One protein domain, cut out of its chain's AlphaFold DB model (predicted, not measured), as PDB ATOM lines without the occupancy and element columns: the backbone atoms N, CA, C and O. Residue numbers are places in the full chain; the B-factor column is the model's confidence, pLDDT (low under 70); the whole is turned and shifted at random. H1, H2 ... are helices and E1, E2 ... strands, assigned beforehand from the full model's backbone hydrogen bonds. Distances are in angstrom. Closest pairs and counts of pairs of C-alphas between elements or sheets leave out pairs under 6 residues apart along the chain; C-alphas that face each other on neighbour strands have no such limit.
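What this domain is: This is residues 194 to 312 of the 417 residues of an uncharacterized protein of Cladophialophora immunda (UniProt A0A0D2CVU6). A twisted, curling sheet of five strands has helices over one face: the longer H1 and H4 run along the strands, and the short H3 is over E1. These make two layers, a sheet and helices on one face of it. The printed part has 119 residues with four named helices and five named strands, in the order E1 E2 E3 E4 H1 H2 H3 H4 E5. The sheet runs E1 - E2 - E3 - E4 - E5, all antiparallel; the class is mixed, and the whole is compact, with a radius of gyration of the C-alphas of 14.9 A and spans of 47 by 35 by 23 A.

Where its parts are: Find C-alpha 194 at (119.231, 213.965, 183.512), where E1, residues 194 to 200, begins. E2, residues 206 to 215, is 26.5 A long and bends by 52 degrees at residue 209; E3 is residues 220 to 225, E4 residues 241 to 248. E5, residues 304 to 307, ends at (137.128, 215.179, 190.283). H1, residues 254 to 269, runs 22.4 A; H2 is residues 271 to 274, H3 residues 278 to 283, and H4, residues 286 to 299, runs 19.7 A.

How they stand to each other: E1 to E4 form a meander, each strand the antiparallel neighbour of the one before. Look for N 197 and O 210, 2.8 A, N 213 and O 222, 2.9 A, N 223 and O 244, 2.9 A, and, at edge strand E5, N 305 and O 247, 2.9 A. H1 is on the sheet, height 9.4 A; its closest C-alphas to E5 are Ser 256 and Arg 305, 4.8 A. H2 is on the same face. H3 touches residues 268 to 269 of H1 alone, closest C-alphas Lys 279 and Ile 268, 5.5 A. H4, height 9.7 A, is apart from H1. In H1, H3 and H4 every O i to N i+4 pair is within hydrogen-bond range; H2 is too short for one, and has 0 of 1 O i to N i+3 pairs within range.

The domain as a whole: The C-alphas farthest apart, Ala 203 and Gly 301, are 47.5 A apart. The printed part has no cut; the link from E3 to E4, 15 residues, is long. pLDDT is under 70 at residues 226 to 242 and 308 to 312.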
ATOM      1  N   PHE A 194     119.219 213.445 182.146       95.19
ATOM      2  CA  PHE A 194     119.231 213.965 183.512       95.19
ATOM      3  C   PHE A 194     118.039 213.500 184.359       95.19
ATOM      4  O   PHE A 194     116.999 213.071 183.844       95.19
ATOM      5  N   CYS A 195     118.166 213.661 185.677       95.19
ATOM      6  CA  CYS A 195     117.098 213.519 186.665       95.19
ATOM      7  C   CYS A 195     117.165 214.650 187.699       95.19
ATOM      8  O   CYS A 195     118.132 214.753 188.450       95.19
ATOM      9  N   LEU A 196     116.120 215.478 187.742       92.19
ATOM     10  CA  LEU A 196     115.921 216.539 188.725       92.19
ATOM     11  C   LEU A 196     114.963 216.056 189.821       92.19
ATOM     12  O   LEU A 196     113.800 215.740 189.546       92.19
ATOM     13  N   PHE A 197     115.452 216.071 191.057       92.06
ATOM     14  CA  PHE A 197     114.689 215.763 192.258       92.06
ATOM     15  C   PHE A 197     113.902 216.979 192.738       92.06
ATOM     16  O   PHE A 197     114.425 218.097 192.829       92.06
ATOM     17  N   ARG A 198     112.632 216.756 193.063       90.56
ATOM     18  CA  ARG A 198     111.692 217.808 193.459       90.56
ATOM     19  C   ARG A 198     110.640 217.266 194.416       90.56
ATOM     20  O   ARG A 198     110.293 216.095 194.340       90.56
ATOM     21  N   GLN A 199     110.113 218.102 195.296       90.19
ATOM     22  CA  GLN A 199     108.987 217.724 196.152       90.19
ATOM     23  C   GLN A 199     108.180 218.952 196.555       90.19
ATOM     24  O   GLN A 199     108.657 220.087 196.468       90.19
ATOM     25  N   LEU A 200     106.948 218.728 196.996       87.19
ATOM     26  CA  LEU A 200     106.178 219.773 197.648       87.19
ATOM     27  C   LEU A 200     106.608 219.864 199.119       87.19
ATOM     28  O   LEU A 200     106.624 218.859 199.826       87.19
ATOM     29  N   SER A 201     106.971 221.059 199.579       83.56
ATOM     30  CA  SER A 201     107.296 221.286 200.986       83.56
ATOM     31  C   SER A 201     106.043 221.230 201.861       83.56
ATOM     32  O   SER A 201     104.916 221.351 201.379       83.56
ATOM     33  N   ILE A 202     106.242 221.143 203.179       74.69
ATOM     34  CA  ILE A 202     105.163 221.216 204.182       74.69
ATOM     35  C   ILE A 202     104.331 222.500 204.026       74.69
ATOM     36  O   ILE A 202     103.131 222.506 204.280       74.69
ATOM     37  N   ALA A 203     104.951 223.592 203.570       77.69
ATOM     38  CA  ALA A 203     104.273 224.862 203.321       77.69
ATOM     39  C   ALA A 203     103.502 224.892 201.985       77.69
ATOM     40  O   ALA A 203     103.099 225.968 201.543       77.69
ATOM     41  N   ALA A 204     103.331 223.741 201.324       79.81
ATOM     42  CA  ALA A 204     102.754 223.609 199.990       79.81
ATOM     43  C   ALA A 204     103.488 224.445 198.923       79.81
ATOM     44  O   ALA A 204     102.875 224.949 197.980       79.81
ATOM     45  N   VAL A 205     104.809 224.589 199.069       81.38
ATOM     46  CA  VAL A 205     105.669 225.290 198.107       81.38
ATOM     47  C   VAL A 205     106.521 224.276 197.365       81.38
ATOM     48  O   VAL A 205     107.119 223.397 197.978       81.38
ATOM     49  N   THR A 206     106.600 224.392 196.044       83.56
ATOM     50  CA  THR A 206     107.464 223.516 195.254       83.56
ATOM     51  C   THR A 206     108.929 223.770 195.543       83.56
ATOM     52  O   THR A 206     109.415 224.897 195.405       83.56
ATOM     53  N   GLU A 207     109.649 222.703 195.836       83.62
ATOM     54  CA  GLU A 207     111.082 222.717 196.055       83.62
ATOM     55  C   GLU A 207     111.763 221.791 195.046       83.62
ATOM     56  O   GLU A 207     111.277 220.707 194.725       83.62
ATOM     57  N   HIS A 208     112.902 222.242 194.538       85.25
ATOM     58  CA  HIS A 208     113.808 221.456 193.708       85.25
ATOM     59  C   HIS A 208     115.060 221.248 194.548       85.25
ATOM     60  O   HIS A 208     115.478 222.209 195.191       85.25
ATOM     61  N   PHE A 209     115.630 220.046 194.564       85.75
ATOM     62  CA  PHE A 209     116.671 219.646 195.521       85.75
ATOM     63  C   PHE A 209     118.020 219.381 194.854       85.75
ATOM     64  O   PHE A 209     119.017 220.028 195.165       85.75
ATOM     65  N   GLY A 210     118.049 218.465 193.896       87.56
ATOM     66  CA  GLY A 210     119.298 218.034 193.288       87.56
ATOM     67  C   GLY A 210     119.093 217.568 191.865       87.56
ATOM     68  O   GLY A 210     117.984 217.201 191.475       87.56
ATOM     69  N   LEU A 211     120.162 217.597 191.086       90.94
ATOM     70  CA  LEU A 211     120.176 217.209 189.687       90.94
ATOM     71  C   LEU A 211     121.345 216.258 189.444       90.94
ATOM     72  O   LEU A 211     122.486 216.583 189.759       90.94
ATOM     73  N   VAL A 212     121.035 215.096 188.873       95.00
ATOM     74  CA  VAL A 212     122.009 214.181 188.272       95.00
ATOM     75  C   VAL A 212     121.973 214.439 186.771       95.00
ATOM     76  O   VAL A 212     120.946 214.156 186.150       95.00
ATOM     77  N   SER A 213     123.041 214.995 186.200       94.62
ATOM     78  CA  SER A 213     123.117 215.363 184.779       94.62
ATOM     79  C   SER A 213     124.310 214.699 184.110       94.62
ATOM     80  O   SER A 213     125.425 214.775 184.614       94.62
ATOM     81  N   TRP A 214     124.085 214.047 182.978       96.50
ATOM     82  CA  TRP A 214     125.160 213.558 182.122       96.50
ATOM     83  C   TRP A 214     125.611 214.659 181.170       96.50
ATOM     84  O   TRP A 214     124.780 215.364 180.629       96.50
ATOM     85  N   GLU A 215     126.903 214.758 180.905       94.75
ATOM     86  CA  GLU A 215     127.460 215.592 179.840       94.75
ATOM     87  C   GLU A 215     128.288 214.661 178.954       94.75
ATOM     88  O   GLU A 215     129.470 214.410 179.199       94.75
ATOM     89  N   LEU A 216     127.616 214.041 177.977       95.00
ATOM     90  CA  LEU A 216     128.185 212.918 177.223       95.00
ATOM     91  C   LEU A 216     129.354 213.352 176.329       95.00
ATOM     92  O   LEU A 216     130.345 212.630 176.237       95.00
ATOM     93  N   GLU A 217     129.276 214.544 175.730       93.00
ATOM     94  CA  GLU A 217     130.366 215.116 174.924       93.00
ATOM     95  C   GLU A 217     131.624 215.380 175.770       93.00
ATOM     96  O   GLU A 217     132.744 215.143 175.317       93.00
ATOM     97  N   GLU A 218     131.440 215.805 177.024       93.75
ATOM     98  CA  GLU A 218     132.525 216.061 177.981       93.75
ATOM     99  C   GLU A 218     132.944 214.809 178.772       93.75
ATOM    100  O   GLU A 218     133.858 214.874 179.595       93.75
ATOM    101  N   ARG A 219     132.303 213.660 178.519       96.62
ATOM    102  CA  ARG A 219     132.543 212.380 179.205       96.62
ATOM    103  C   ARG A 219     132.458 212.483 180.724       96.62
ATOM    104  O   ARG A 219     133.328 211.982 181.448       96.62
ATOM    105  N   LYS A 220     131.414 213.143 181.222       95.50
ATOM    106  CA  LYS A 220     131.241 213.354 182.659       95.50
ATOM    107  C   LYS A 220     129.798 213.224 183.134       95.50
ATOM    108  O   LYS A 220     128.846 213.266 182.356       95.50
ATOM    109  N   LEU A 221     129.662 213.066 184.446       96.62
ATOM    110  CA  LEU A 221     128.411 213.124 185.188       96.62
ATOM    111  C   LEU A 221     128.544 214.181 186.286       96.62
ATOM    112  O   LEU A 221     129.469 214.124 187.095       96.62
ATOM    113  N   GLU A 222     127.594 215.101 186.344       93.19
ATOM    114  CA  GLU A 222     127.527 216.156 187.345       93.19
ATOM    115  C   GLU A 222     126.428 215.867 188.368       93.19
ATOM    116  O   GLU A 222     125.290 215.521 188.021       93.19
ATOM    117  N   LEU A 223     126.772 216.059 189.640       92.25
ATOM    118  CA  LEU A 223     125.830 216.097 190.750       92.25
ATOM    119  C   LEU A 223     125.736 217.544 191.229       92.25
ATOM    120  O   LEU A 223     126.719 218.121 191.707       92.25
ATOM    121  N   LEU A 224     124.554 218.142 191.090       86.50
ATOM    122  CA  LEU A 224     124.313 219.554 191.387       86.50
ATOM    123  C   LEU A 224     123.261 219.687 192.489       86.50
ATOM    124  O   LEU A 224     122.195 219.081 192.400       86.50
ATOM    125  N   ASN A 225     123.515 220.523 193.496       80.56
ATOM    126  CA  ASN A 225     122.584 220.795 194.595       80.56
ATOM    127  C   ASN A 225     121.973 222.196 194.450       80.56
ATOM    128  O   ASN A 225     122.681 223.174 194.223       80.56
ATOM    129  N   THR A 226     120.659 222.324 194.606       68.44
ATOM    130  CA  THR A 226     119.926 223.595 194.483       68.44
ATOM    131  C   THR A 226     119.970 224.470 195.741       68.44
ATOM    132  O   THR A 226     119.490 225.608 195.687       68.44
ATOM    133  N   ARG A 227     120.511 223.994 196.879       60.16
ATOM    134  CA  ARG A 227     120.648 224.776 198.128       60.16
ATOM    135  C   ARG A 227     121.705 225.887 197.990       60.16
ATOM    136  O   ARG A 227     122.770 225.874 198.602       60.16
ATOM    137  N   GLY A 228     121.371 226.920 197.222       48.91
ATOM    138  CA  GLY A 228     121.854 228.290 197.396       48.91
ATOM    139  C   GLY A 228     120.818 229.146 198.137       48.91
ATOM    140  O   GLY A 228     119.675 228.729 198.315       48.91
ATOM    141  N   LYS A 229     121.219 230.343 198.608       40.81
ATOM    142  CA  LYS A 229     120.388 231.283 199.401       40.81
ATOM    143  C   LYS A 229     118.931 231.305 198.921       40.81
ATOM    144  O   LYS A 229     118.713 231.478 197.725       40.81
ATOM    145  N   ARG A 230     117.978 231.180 199.865       40.06
ATOM    146  CA  ARG A 230     116.514 231.252 199.665       40.06
ATOM    147  C   ARG A 230     116.148 232.370 198.679       40.06
ATOM    148  O   ARG A 230     115.956 233.517 199.071       40.06
ATOM    149  N   GLY A 231     116.073 232.028 197.400       41.28
ATOM    150  CA  GLY A 231     115.481 232.853 196.362       41.28
ATOM    151  C   GLY A 231     114.025 232.448 196.224       41.28
ATOM    152  O   GLY A 231     113.692 231.270 196.326       41.28
ATOM    153  N   THR A 232     113.145 233.421 196.007       38.91
ATOM    154  CA  THR A 232     111.730 233.193 195.675       38.91
ATOM    155  C   THR A 232     111.576 232.112 194.598       38.91
ATOM    156  O   THR A 232     112.424 232.029 193.710       38.91
ATOM    157  N   ALA A 233     110.477 231.346 194.647       40.34
ATOM    158  CA  ALA A 233     110.151 230.125 193.885       40.34
ATOM    159  C   ALA A 233     110.311 230.150 192.337       40.34
ATOM    160  O   ALA A 233     109.962 229.191 191.661       40.34
ATOM    161  N   GLY A 234     110.865 231.213 191.748       41.47
ATOM    162  CA  GLY A 234     111.291 231.291 190.347       41.47
ATOM    163  C   GLY A 234     112.809 231.343 190.099       41.47
ATOM    164  O   GLY A 234     113.188 231.386 188.931       41.47
ATOM    165  N   GLN A 235     113.664 231.358 191.133       40.34
ATOM    166  CA  GLN A 235     115.138 231.444 191.016       40.34
ATOM    167  C   GLN A 235     115.892 230.131 191.328       40.34
ATOM    168  O   GLN A 235     117.103 230.072 191.139       40.34
ATOM    169  N   ALA A 236     115.205 229.072 191.767       42.19
ATOM    170  CA  ALA A 236     115.841 227.854 192.291       42.19
ATOM    171  C   ALA A 236     116.672 227.053 191.265       42.19
ATOM    172  O   ALA A 236     117.637 226.407 191.652       42.19
ATOM    173  N   LEU A 237     116.363 227.137 189.963       41.75
ATOM    174  CA  LEU A 237     117.145 226.454 188.918       41.75
ATOM    175  C   LEU A 237     118.507 227.122 188.630       41.75
ATOM    176  O   LEU A 237     119.352 226.505 187.997       41.75
ATOM    177  N   TYR A 238     118.734 228.355 189.101       40.78
ATOM    178  CA  TYR A 238     119.956 229.140 188.834       40.78
ATOM    179  C   TYR A 238     120.948 229.155 189.989       40.78
ATOM    180  O   TYR A 238     122.077 229.606 189.826       40.78
ATOM    181  N   ASN A 239     120.531 228.660 191.153       49.59
ATOM    182  CA  ASN A 239     121.386 228.529 192.326       49.59
ATOM    183  C   ASN A 239     121.862 227.081 192.505       49.59
ATOM    184  O   ASN A 239     122.166 226.678 193.626       49.59
ATOM    185  N   LEU A 240     121.901 226.307 191.412       54.62
ATOM    186  CA  LEU A 240     122.557 225.008 191.393       54.62
ATOM    187  C   LEU A 240     124.040 225.234 191.687       54.62
ATOM    188  O   LEU A 240     124.776 225.804 190.884       54.62
ATOM    189  N   ARG A 241     124.462 224.838 192.882       62.34
ATOM    190  CA  ARG A 241     125.869 224.738 193.234       62.34
ATOM    191  C   ARG A 241     126.353 223.385 192.761       62.34
ATOM    192  O   ARG A 241     125.763 222.354 193.082       62.34
ATOM    193  N   HIS A 242     127.430 223.421 191.997       64.38
ATOM    194  CA  HIS A 242     128.141 222.222 191.626       64.38
ATOM    195  C   HIS A 242     128.671 221.547 192.891       64.38
ATOM    196  O   HIS A 242     129.414 222.178 193.644       64.38
ATOM    197  N   THR A 243     128.250 220.306 193.137       74.69
ATOM    198  CA  THR A 243     128.680 219.554 194.321       74.69
ATOM    199  C   THR A 243     129.766 218.555 193.978       74.69
ATOM    200  O   THR A 243     130.817 218.624 194.593       74.69
ATOM    201  N   GLU A 244     129.571 217.707 192.967       89.19
ATOM    202  CA  GLU A 244     130.520 216.639 192.631       89.19
ATOM    203  C   GLU A 244     130.556 216.436 191.104       89.19
ATOM    204  O   GLU A 244     129.510 216.503 190.453       89.19
ATOM    205  N   GLU A 245     131.736 216.163 190.535       93.56
ATOM    206  CA  GLU A 245     131.924 215.844 189.106       93.56
ATOM    207  C   GLU A 245     132.586 214.469 188.974       93.56
ATOM    208  O   GLU A 245     133.643 214.223 189.560       93.56
ATOM    209  N   PHE A 246     132.003 213.567 188.187       96.44
ATOM    210  CA  PHE A 246     132.640 212.305 187.813       96.44
ATOM    211  C   PHE A 246     133.090 212.382 186.366       96.44
ATOM    212  O   PHE A 246     132.264 212.579 185.481       96.44
ATOM    213  N   VAL A 247     134.382 212.190 186.123       96.62
ATOM    214  CA  VAL A 247     134.972 212.278 184.783       96.62
ATOM    215  C   VAL A 247     135.520 210.918 184.382       96.62
ATOM    216  O   VAL A 247     136.154 210.238 185.195       96.62
ATOM    217  N   TRP A 248     135.291 210.529 183.131       97.19
ATOM    218  CA  TRP A 248     135.905 209.353 182.521       97.19
ATOM    219  C   TRP A 248     137.166 209.758 181.765       97.19
ATOM    220  O   TRP A 248     137.117 210.218 180.623       97.19
ATOM    221  N   ASP A 249     138.315 209.558 182.404       94.94
ATOM    222  CA  ASP A 249     139.632 209.830 181.833       94.94
ATOM    223  C   ASP A 249     140.622 208.696 182.132       94.94
ATOM    224  O   ASP A 249     140.260 207.666 182.701       94.94
ATOM    225  N   GLU A 250     141.874 208.866 181.705       94.25
ATOM    226  CA  GLU A 250     142.935 207.857 181.818       94.25
ATOM    227  C   GLU A 250     143.309 207.473 183.261       94.25
ATOM    228  O   GLU A 250     143.986 206.466 183.459       94.25
ATOM    229  N   TYR A 251     142.870 208.243 184.262       93.12
ATOM    230  CA  TYR A 251     143.197 208.013 185.672       93.12
ATOM    231  C   TYR A 251     142.106 207.246 186.427       93.12
ATOM    232  O   TYR A 251     142.269 206.981 187.617       93.12
ATOM    233  N   GLY A 252     140.980 206.938 185.785       94.50
ATOM    234  CA  GLY A 252     139.886 206.217 186.423       94.50
ATOM    235  C   GLY A 252     140.057 204.700 186.394       94.50
ATOM    236  O   GLY A 252     140.346 204.102 185.354       94.50
ATOM    237  N   ASP A 253     139.801 204.061 187.532       95.00
ATOM    238  CA  ASP A 253     139.886 202.618 187.731       95.00
ATOM    239  C   ASP A 253     138.666 202.059 188.499       95.00
ATOM    240  O   ASP A 253     137.657 202.732 188.718       95.00
ATOM    241  N   ALA A 254     138.713 200.773 188.854       96.38
ATOM    242  CA  ALA A 254     137.612 200.119 189.562       96.38
ATOM    243  C   ALA A 254     137.412 200.654 190.995       96.38
ATOM    244  O   ALA A 254     136.290 200.624 191.505       96.38
ATOM    245  N   GLU A 255     138.476 201.130 191.644       95.38
ATOM    246  CA  GLU A 255     138.408 201.705 192.988       95.38
ATOM    247  C   GLU A 255     137.782 203.102 192.934       95.38
ATOM    248  O   GLU A 255     136.854 203.396 193.694       95.38
ATOM    249  N   SER A 256     138.196 203.928 191.968       95.81
ATOM    250  CA  SER A 256     137.597 205.240 191.736       95.81
ATOM    251  C   SER A 256     136.126 205.129 191.334       95.81
ATOM    252  O   SER A 256     135.307 205.906 191.825       95.81
ATOM    253  N   GLU A 257     135.747 204.130 190.527       97.44
ATOM    254  CA  GLU A 257     134.339 203.871 190.202       97.44
ATOM    255  C   GLU A 257     133.525 203.538 191.453       97.44
ATOM    256  O   GLU A 257     132.423 204.063 191.637       97.44
ATOM    257  N   ALA A 258     134.051 202.672 192.323       97.00
ATOM    258  CA  ALA A 258     133.382 202.309 193.565       97.00
ATOM    259  C   ALA A 258     133.178 203.536 194.467       97.00
ATOM    260  O   ALA A 258     132.092 203.705 195.030       97.00
ATOM    261  N   ALA A 259     134.170 204.427 194.551       95.25
ATOM    262  CA  ALA A 259     134.057 205.694 195.268       95.25
ATOM    263  C   ALA A 259     132.990 206.618 194.650       95.25
ATOM    264  O   ALA A 259     132.123 207.114 195.371       95.25
ATOM    265  N   CYS A 260     132.974 206.791 193.323       96.88
ATOM    266  CA  CYS A 260     131.941 207.565 192.622       96.88
ATOM    267  C   CYS A 260     130.534 207.016 192.897       96.88
ATOM    268  O   CYS A 260     129.612 207.777 193.184       96.88
ATOM    269  N   ARG A 261     130.361 205.689 192.885       97.62
ATOM    270  CA  ARG A 261     129.076 205.048 193.212       97.62
ATOM    271  C   ARG A 261     128.651 205.308 194.654       97.62
ATOM    272  O   ARG A 261     127.473 205.549 194.903       97.62
ATOM    273  N   GLN A 262     129.584 205.298 195.606       95.62
ATOM    274  CA  GLN A 262     129.288 205.671 196.993       95.62
ATOM    275  C   GLN A 262     128.879 207.144 197.113       95.62
ATOM    276  O   GLN A 262     127.930 207.450 197.833       95.62
ATOM    277  N   ILE A 263     129.554 208.052 196.402       94.75
ATOM    278  CA  ILE A 263     129.194 209.478 196.363       94.75
ATOM    279  C   ILE A 263     127.791 209.658 195.771       94.75
ATOM    280  O   ILE A 263     126.955 210.304 196.397       94.75
ATOM    281  N   LEU A 264     127.494 209.020 194.635       96.00
ATOM    282  CA  LEU A 264     126.172 209.054 194.007       96.00
ATOM    283  C   LEU A 264     125.079 208.532 194.945       96.00
ATOM    284  O   LEU A 264     124.049 209.179 195.110       96.00
ATOM    285  N   ASN A 265     125.308 207.391 195.601       95.62
ATOM    286  CA  ASN A 265     124.347 206.835 196.551       95.62
ATOM    287  C   ASN A 265     124.098 207.798 197.719       95.62
ATOM    288  O   ASN A 265     122.944 208.058 198.044       95.62
ATOM    289  N   ARG A 266     125.150 208.396 198.297       92.50
ATOM    290  CA  ARG A 266     124.995 209.413 199.351       92.50
ATOM    291  C   ARG A 266     124.232 210.641 198.861       92.50
ATOM    292  O   ARG A 266     123.398 211.157 199.596       92.50
ATOM    293  N   PHE A 267     124.476 211.085 197.629       92.62
ATOM    294  CA  PHE A 267     123.744 212.191 197.013       92.62
ATOM    295  C   PHE A 267     122.244 211.878 196.883       92.62
ATOM    296  O   PHE A 267     121.407 212.704 197.235       92.62
ATOM    297  N   ILE A 268     121.898 210.671 196.427       94.06
ATOM    298  CA  ILE A 268     120.506 210.227 196.250       94.06
ATOM    299  C   ILE A 268     119.804 209.996 197.592       94.06
ATOM    300  O   ILE A 268     118.617 210.292 197.716       94.06
ATOM    301  N   GLU A 269     120.501 209.453 198.588       90.56
ATOM    302  CA  GLU A 269     119.935 209.147 199.907       90.56
ATOM    303  C   GLU A 269     119.906 210.363 200.846       90.56
ATOM    304  O   GLU A 269     119.154 210.376 201.820       90.56
ATOM    305  N   GLY A 270     120.686 211.402 200.548       87.19
ATOM    306  CA  GLY A 270     120.731 212.631 201.324       87.19
ATOM    307  C   GLY A 270     119.454 213.452 201.169       87.19
ATOM    308  O   GLY A 270     119.307 214.197 200.204       87.19
ATOM    309  N   ALA A 271     118.568 213.413 202.168       79.81
ATOM    310  CA  ALA A 271     117.307 214.166 202.160       79.81
ATOM    311  C   ALA A 271     117.491 215.687 201.973       79.81
ATOM    312  O   ALA A 271     116.615 216.370 201.449       79.81
ATOM    313  N   THR A 272     118.643 216.237 202.362       76.88
ATOM    314  CA  THR A 272     118.986 217.654 202.162       76.88
ATOM    315  C   THR A 272     119.418 217.992 200.732       76.88
ATOM    316  O   THR A 272     119.470 219.175 200.393       76.88
ATOM    317  N   VAL A 273     119.725 216.982 199.913       80.75
ATOM    318  CA  VAL A 273     120.302 217.105 198.565       80.75
ATOM    319  C   VAL A 273     119.349 216.603 197.487       80.75
ATOM    320  O   VAL A 273     119.257 217.218 196.434       80.75
ATOM    321  N   SER A 274     118.607 215.526 197.739       82.31
ATOM    322  CA  SER A 274     117.633 214.949 196.804       82.31
ATOM    323  C   SER A 274     116.183 215.060 197.302       82.31
ATOM    324  O   SER A 274     115.251 214.715 196.579       82.31
ATOM    325  N   GLY A 275     115.967 215.581 198.513       87.69
ATOM    326  CA  GLY A 275     114.657 215.616 199.162       87.69
ATOM    327  C   GLY A 275     114.310 214.290 199.840       87.69
ATOM    328  O   GLY A 275     114.919 213.252 199.582       87.69
ATOM    329  N   SER A 276     113.291 214.295 200.697       90.88
ATOM    330  CA  SER A 276     112.843 213.101 201.433       90.88
ATOM    331  C   SER A 276     112.344 211.987 200.504       90.88
ATOM    332  O   SER A 276     112.358 210.814 200.868       90.88
ATOM    333  N   PHE A 277     111.940 212.345 199.282       92.50
ATOM    334  CA  PHE A 277     111.484 211.414 198.248       92.50
ATOM    335  C   PHE A 277     112.536 211.134 197.165       92.50
ATOM    336  O   PHE A 277     112.244 210.409 196.212       92.50
ATOM    337  N   GLY A 278     113.757 211.661 197.296       92.69
ATOM    338  CA  GLY A 278     114.799 211.553 196.273       92.69
ATOM    339  C   GLY A 278     115.150 210.109 195.916       92.69
ATOM    340  O   GLY A 278     115.160 209.747 194.741       92.69
ATOM    341  N   LYS A 279     115.320 209.244 196.924       94.81
ATOM    342  CA  LYS A 279     115.543 207.803 196.717       94.81
ATOM    343  C   LYS A 279     114.406 207.143 195.940       94.81
ATOM    344  O   LYS A 279     114.662 206.392 195.005       94.81
ATOM    345  N   TYR A 280     113.158 207.439 196.303       94.81
ATOM    346  CA  TYR A 280     111.991 206.881 195.621       94.81
ATOM    347  C   TYR A 280     111.943 207.329 194.156       94.81
ATOM    348  O   TYR A 280     111.814 206.498 193.259       94.81
ATOM    349  N   GLN A 281     112.131 208.627 193.907       95.31
ATOM    350  CA  GLN A 281     112.197 209.183 192.557       95.31
ATOM    351  C   GLN A 281     113.327 208.552 191.736       95.31
ATOM    352  O   GLN A 281     113.117 208.199 190.575       95.31
ATOM    353  N   TRP A 282     114.506 208.362 192.331       96.88
ATOM    354  CA  TRP A 282     115.653 207.770 191.649       96.88
ATOM    355  C   TRP A 282     115.389 206.338 191.192       96.88
ATOM    356  O   TRP A 282     115.652 206.007 190.037       96.88
ATOM    357  N   GLU A 283     114.810 205.499 192.050       96.06
ATOM    358  CA  GLU A 283     114.528 204.099 191.710       96.06
ATOM    359  C   GLU A 283     113.594 203.964 190.490       96.06
ATOM    360  O   GLU A 283     113.685 202.979 189.760       96.06
ATOM    361  N   THR A 284     112.779 204.980 190.169       93.81
ATOM    362  CA  THR A 284     111.947 204.982 188.946       93.81
ATOM    363  C   THR A 284     112.734 205.132 187.637       93.81
ATOM    364  O   THR A 284     112.193 204.852 186.566       93.81
ATOM    365  N   CYS A 285     113.985 205.600 187.686       95.12
ATOM    366  CA  CYS A 285     114.796 205.874 186.493       95.12
ATOM    367  C   CYS A 285     116.241 205.345 186.556       95.12
ATOM    368  O   CYS A 285     116.952 205.375 185.550       95.12
ATOM    369  N   LYS A 286     116.661 204.788 187.696       96.69
ATOM    370  CA  LYS A 286     118.003 204.243 187.943       96.69
ATOM    371  C   LYS A 286     118.470 203.245 186.886       96.69
ATOM    372  O   LYS A 286     119.629 203.280 186.497       96.69
ATOM    373  N   ALA A 287     117.587 202.379 186.390       97.81
ATOM    374  CA  ALA A 287     117.955 201.379 185.383       97.81
ATOM    375  C   ALA A 287     118.503 202.007 184.084       97.81
ATOM    376  O   ALA A 287     119.443 201.480 183.485       97.81
ATOM    377  N   PHE A 288     117.964 203.157 183.668       97.31
ATOM    378  CA  PHE A 288     118.451 203.885 182.491       97.31
ATOM    379  C   PHE A 288     119.791 204.555 182.768       97.31
ATOM    380  O   PHE A 288     120.696 204.487 181.940       97.31
ATOM    381  N   HIS A 289     119.943 205.143 183.957       97.75
ATOM    382  CA  HIS A 289     121.228 205.673 184.397       97.75
ATOM    383  C   HIS A 289     122.318 204.589 184.376       97.75
ATOM    384  O   HIS A 289     123.382 204.820 183.812       97.75
ATOM    385  N   GLU A 290     122.049 203.398 184.919       98.44
ATOM    386  CA  GLU A 290     123.011 202.287 184.905       98.44
ATOM    387  C   GLU A 290     123.323 201.799 183.482       98.44
ATOM    388  O   GLU A 290     124.451 201.399 183.203       98.44
ATOM    389  N   SER A 291     122.355 201.876 182.563       98.56
ATOM    390  CA  SER A 291     122.578 201.547 181.148       98.56
ATOM    391  C   SER A 291     123.551 202.533 180.492       98.56
ATOM    392  O   SER A 291     124.492 202.105 179.825       98.56
ATOM    393  N   ILE A 292     123.393 203.837 180.755       98.31
ATOM    394  CA  ILE A 292     124.319 204.882 180.285       98.31
ATOM    395  C   ILE A 292     125.694 204.720 180.938       98.31
ATOM    396  O   ILE A 292     126.702 204.752 180.243       98.31
ATOM    397  N   TRP A 293     125.752 204.474 182.249       98.44
ATOM    398  CA  TRP A 293     127.009 204.269 182.975       98.44
ATOM    399  C   TRP A 293     127.790 203.058 182.454       98.44
ATOM    400  O   TRP A 293     129.004 203.119 182.256       98.44
ATOM    401  N   SER A 294     127.098 201.946 182.205       98.38
ATOM    402  CA  SER A 294     127.698 200.744 181.622       98.38
ATOM    403  C   SER A 294     128.223 201.008 180.208       98.38
ATOM    404  O   SER A 294     129.356 200.636 179.888       98.38
ATOM    405  N   ALA A 295     127.434 201.697 179.378       98.44
ATOM    406  CA  ALA A 295     127.838 202.093 178.035       98.44
ATOM    407  C   ALA A 295     129.056 203.030 178.050       98.44
ATOM    408  O   ALA A 295     130.014 202.780 177.325       98.44
ATOM    409  N   ALA A 296     129.084 204.026 178.938       98.25
ATOM    410  CA  ALA A 296     130.217 204.922 179.174       98.25
ATOM    411  C   ALA A 296     131.507 204.168 179.500       98.25
ATOM    412  O   ALA A 296     132.516 204.347 178.816       98.25
ATOM    413  N   ASN A 297     131.465 203.252 180.470       97.88
ATOM    414  CA  ASN A 297     132.624 202.426 180.820       97.88
ATOM    415  C   ASN A 297     133.151 201.611 179.626       97.88
ATOM    416  O   ASN A 297     134.355 201.395 179.490       97.88
ATOM    417  N   LYS A 298     132.247 201.123 178.772       97.94
ATOM    418  CA  LYS A 298     132.593 200.291 177.616       97.94
ATOM    419  C   LYS A 298     133.143 201.111 176.449       97.94
ATOM    420  O   LYS A 298     134.147 200.716 175.865       97.94
ATOM    421  N   VAL A 299     132.490 202.218 176.110       97.88
ATOM    422  CA  VAL A 299     132.809 203.058 174.946       97.88
ATOM    423  C   VAL A 299     134.038 203.919 175.208       97.88
ATOM    424  O   VAL A 299     134.931 203.993 174.369       97.88
ATOM    425  N   TRP A 300     134.123 204.555 176.376       97.31
ATOM    426  CA  TRP A 300     135.237 205.451 176.690       97.31
ATOM    427  C   TRP A 300     136.491 204.703 177.157       97.31
ATOM    428  O   TRP A 300     137.570 205.289 177.188       97.31
ATOM    429  N   GLY A 301     136.371 203.404 177.458       90.38
ATOM    430  CA  GLY A 301     137.498 202.516 177.755       90.38
ATOM    431  C   GLY A 301     138.153 202.749 179.118       90.38
ATOM    432  O   GLY A 301     139.184 202.143 179.408       90.38
ATOM    433  N   THR A 302     137.565 203.605 179.952       94.19
ATOM    434  CA  THR A 302     138.031 203.936 181.301       94.19
ATOM    435  C   THR A 302     136.875 203.865 182.294       94.19
ATOM    436  O   THR A 302     135.723 203.625 181.923       94.19
ATOM    437  N   ARG A 303     137.179 204.014 183.581       96.56
ATOM    438  CA  ARG A 303     136.178 204.107 184.646       96.56
ATOM    439  C   ARG A 303     136.038 205.561 185.105       96.56
ATOM    440  O   ARG A 303     136.952 206.349 184.868       96.56
ATOM    441  N   PRO A 304     134.930 205.952 185.750       97.38
ATOM    442  CA  PRO A 304     134.824 207.299 186.274       97.38
ATOM    443  C   PRO A 304     135.730 207.455 187.486       97.38
ATOM    444  O   PRO A 304     135.825 206.563 188.336       97.38
ATOM    445  N   ARG A 305     136.307 208.640 187.630       95.62
ATOM    446  CA  ARG A 305     136.885 209.096 188.889       95.62
ATOM    447  C   ARG A 305     136.208 210.368 189.347       95.62
ATOM    448  O   ARG A 305     135.759 211.184 188.544       95.62
ATOM    449  N   HIS A 306     136.187 210.543 190.657       94.44
ATOM    450  CA  HIS A 306     135.699 211.767 191.246       94.44
ATOM    451  C   HIS A 306     136.733 212.876 191.025       94.44
ATOM    452  O   HIS A 306     137.902 212.732 191.395       94.44
ATOM    453  N   ARG A 307     136.317 213.977 190.405       87.31
ATOM    454  CA  ARG A 307     137.128 215.179 190.283       87.31
ATOM    455  C   ARG A 307     136.741 216.121 191.413       87.31
ATOM    456  O   ARG A 307     135.764 216.856 191.324       87.31
ATOM    457  N   THR A 308     137.549 216.128 192.466       66.00
ATOM    458  CA  THR A 308     137.476 217.185 193.470       66.00
ATOM    459  C   THR A 308     137.843 218.504 192.795       66.00
ATOM    460  O   THR A 308     138.967 218.694 192.320       66.00
ATOM    461  N   ASN A 309     136.885 219.423 192.693       52.16
ATOM    462  CA  ASN A 309     137.210 220.788 192.311       52.16
ATOM    463  C   ASN A 309     138.115 221.368 193.403       52.16
ATOM    464  O   ASN A 309     137.699 221.525 194.547       52.16
ATOM    465  N   TRP A 310     139.361 221.666 193.031       40.69
ATOM    466  CA  TRP A 310     140.319 222.461 193.796       40.69
ATOM    467  C   TRP A 310     139.804 223.903 193.930       40.69
ATOM    468  O   TRP A 310     140.302 224.820 193.281       40.69
ATOM    469  N   LEU A 311     138.769 224.099 194.739       41.44
ATOM    470  CA  LEU A 311     138.384 225.402 195.263       41.44
ATOM    471  C   LEU A 311     138.605 225.367 196.777       41.44
ATOM    472  O   LEU A 311     137.708 225.024 197.539       41.44
ATOM    473  N   ASP A 312     139.851 225.697 197.122       40.38
ATOM    474  CA  ASP A 312     140.405 226.129 198.406       40.38
ATOM    475  C   ASP A 312     140.249 225.209 199.636       40.38
ATOM    476  O   ASP A 312     139.164 224.968 200.166       40.38
TER     477      ASP A 312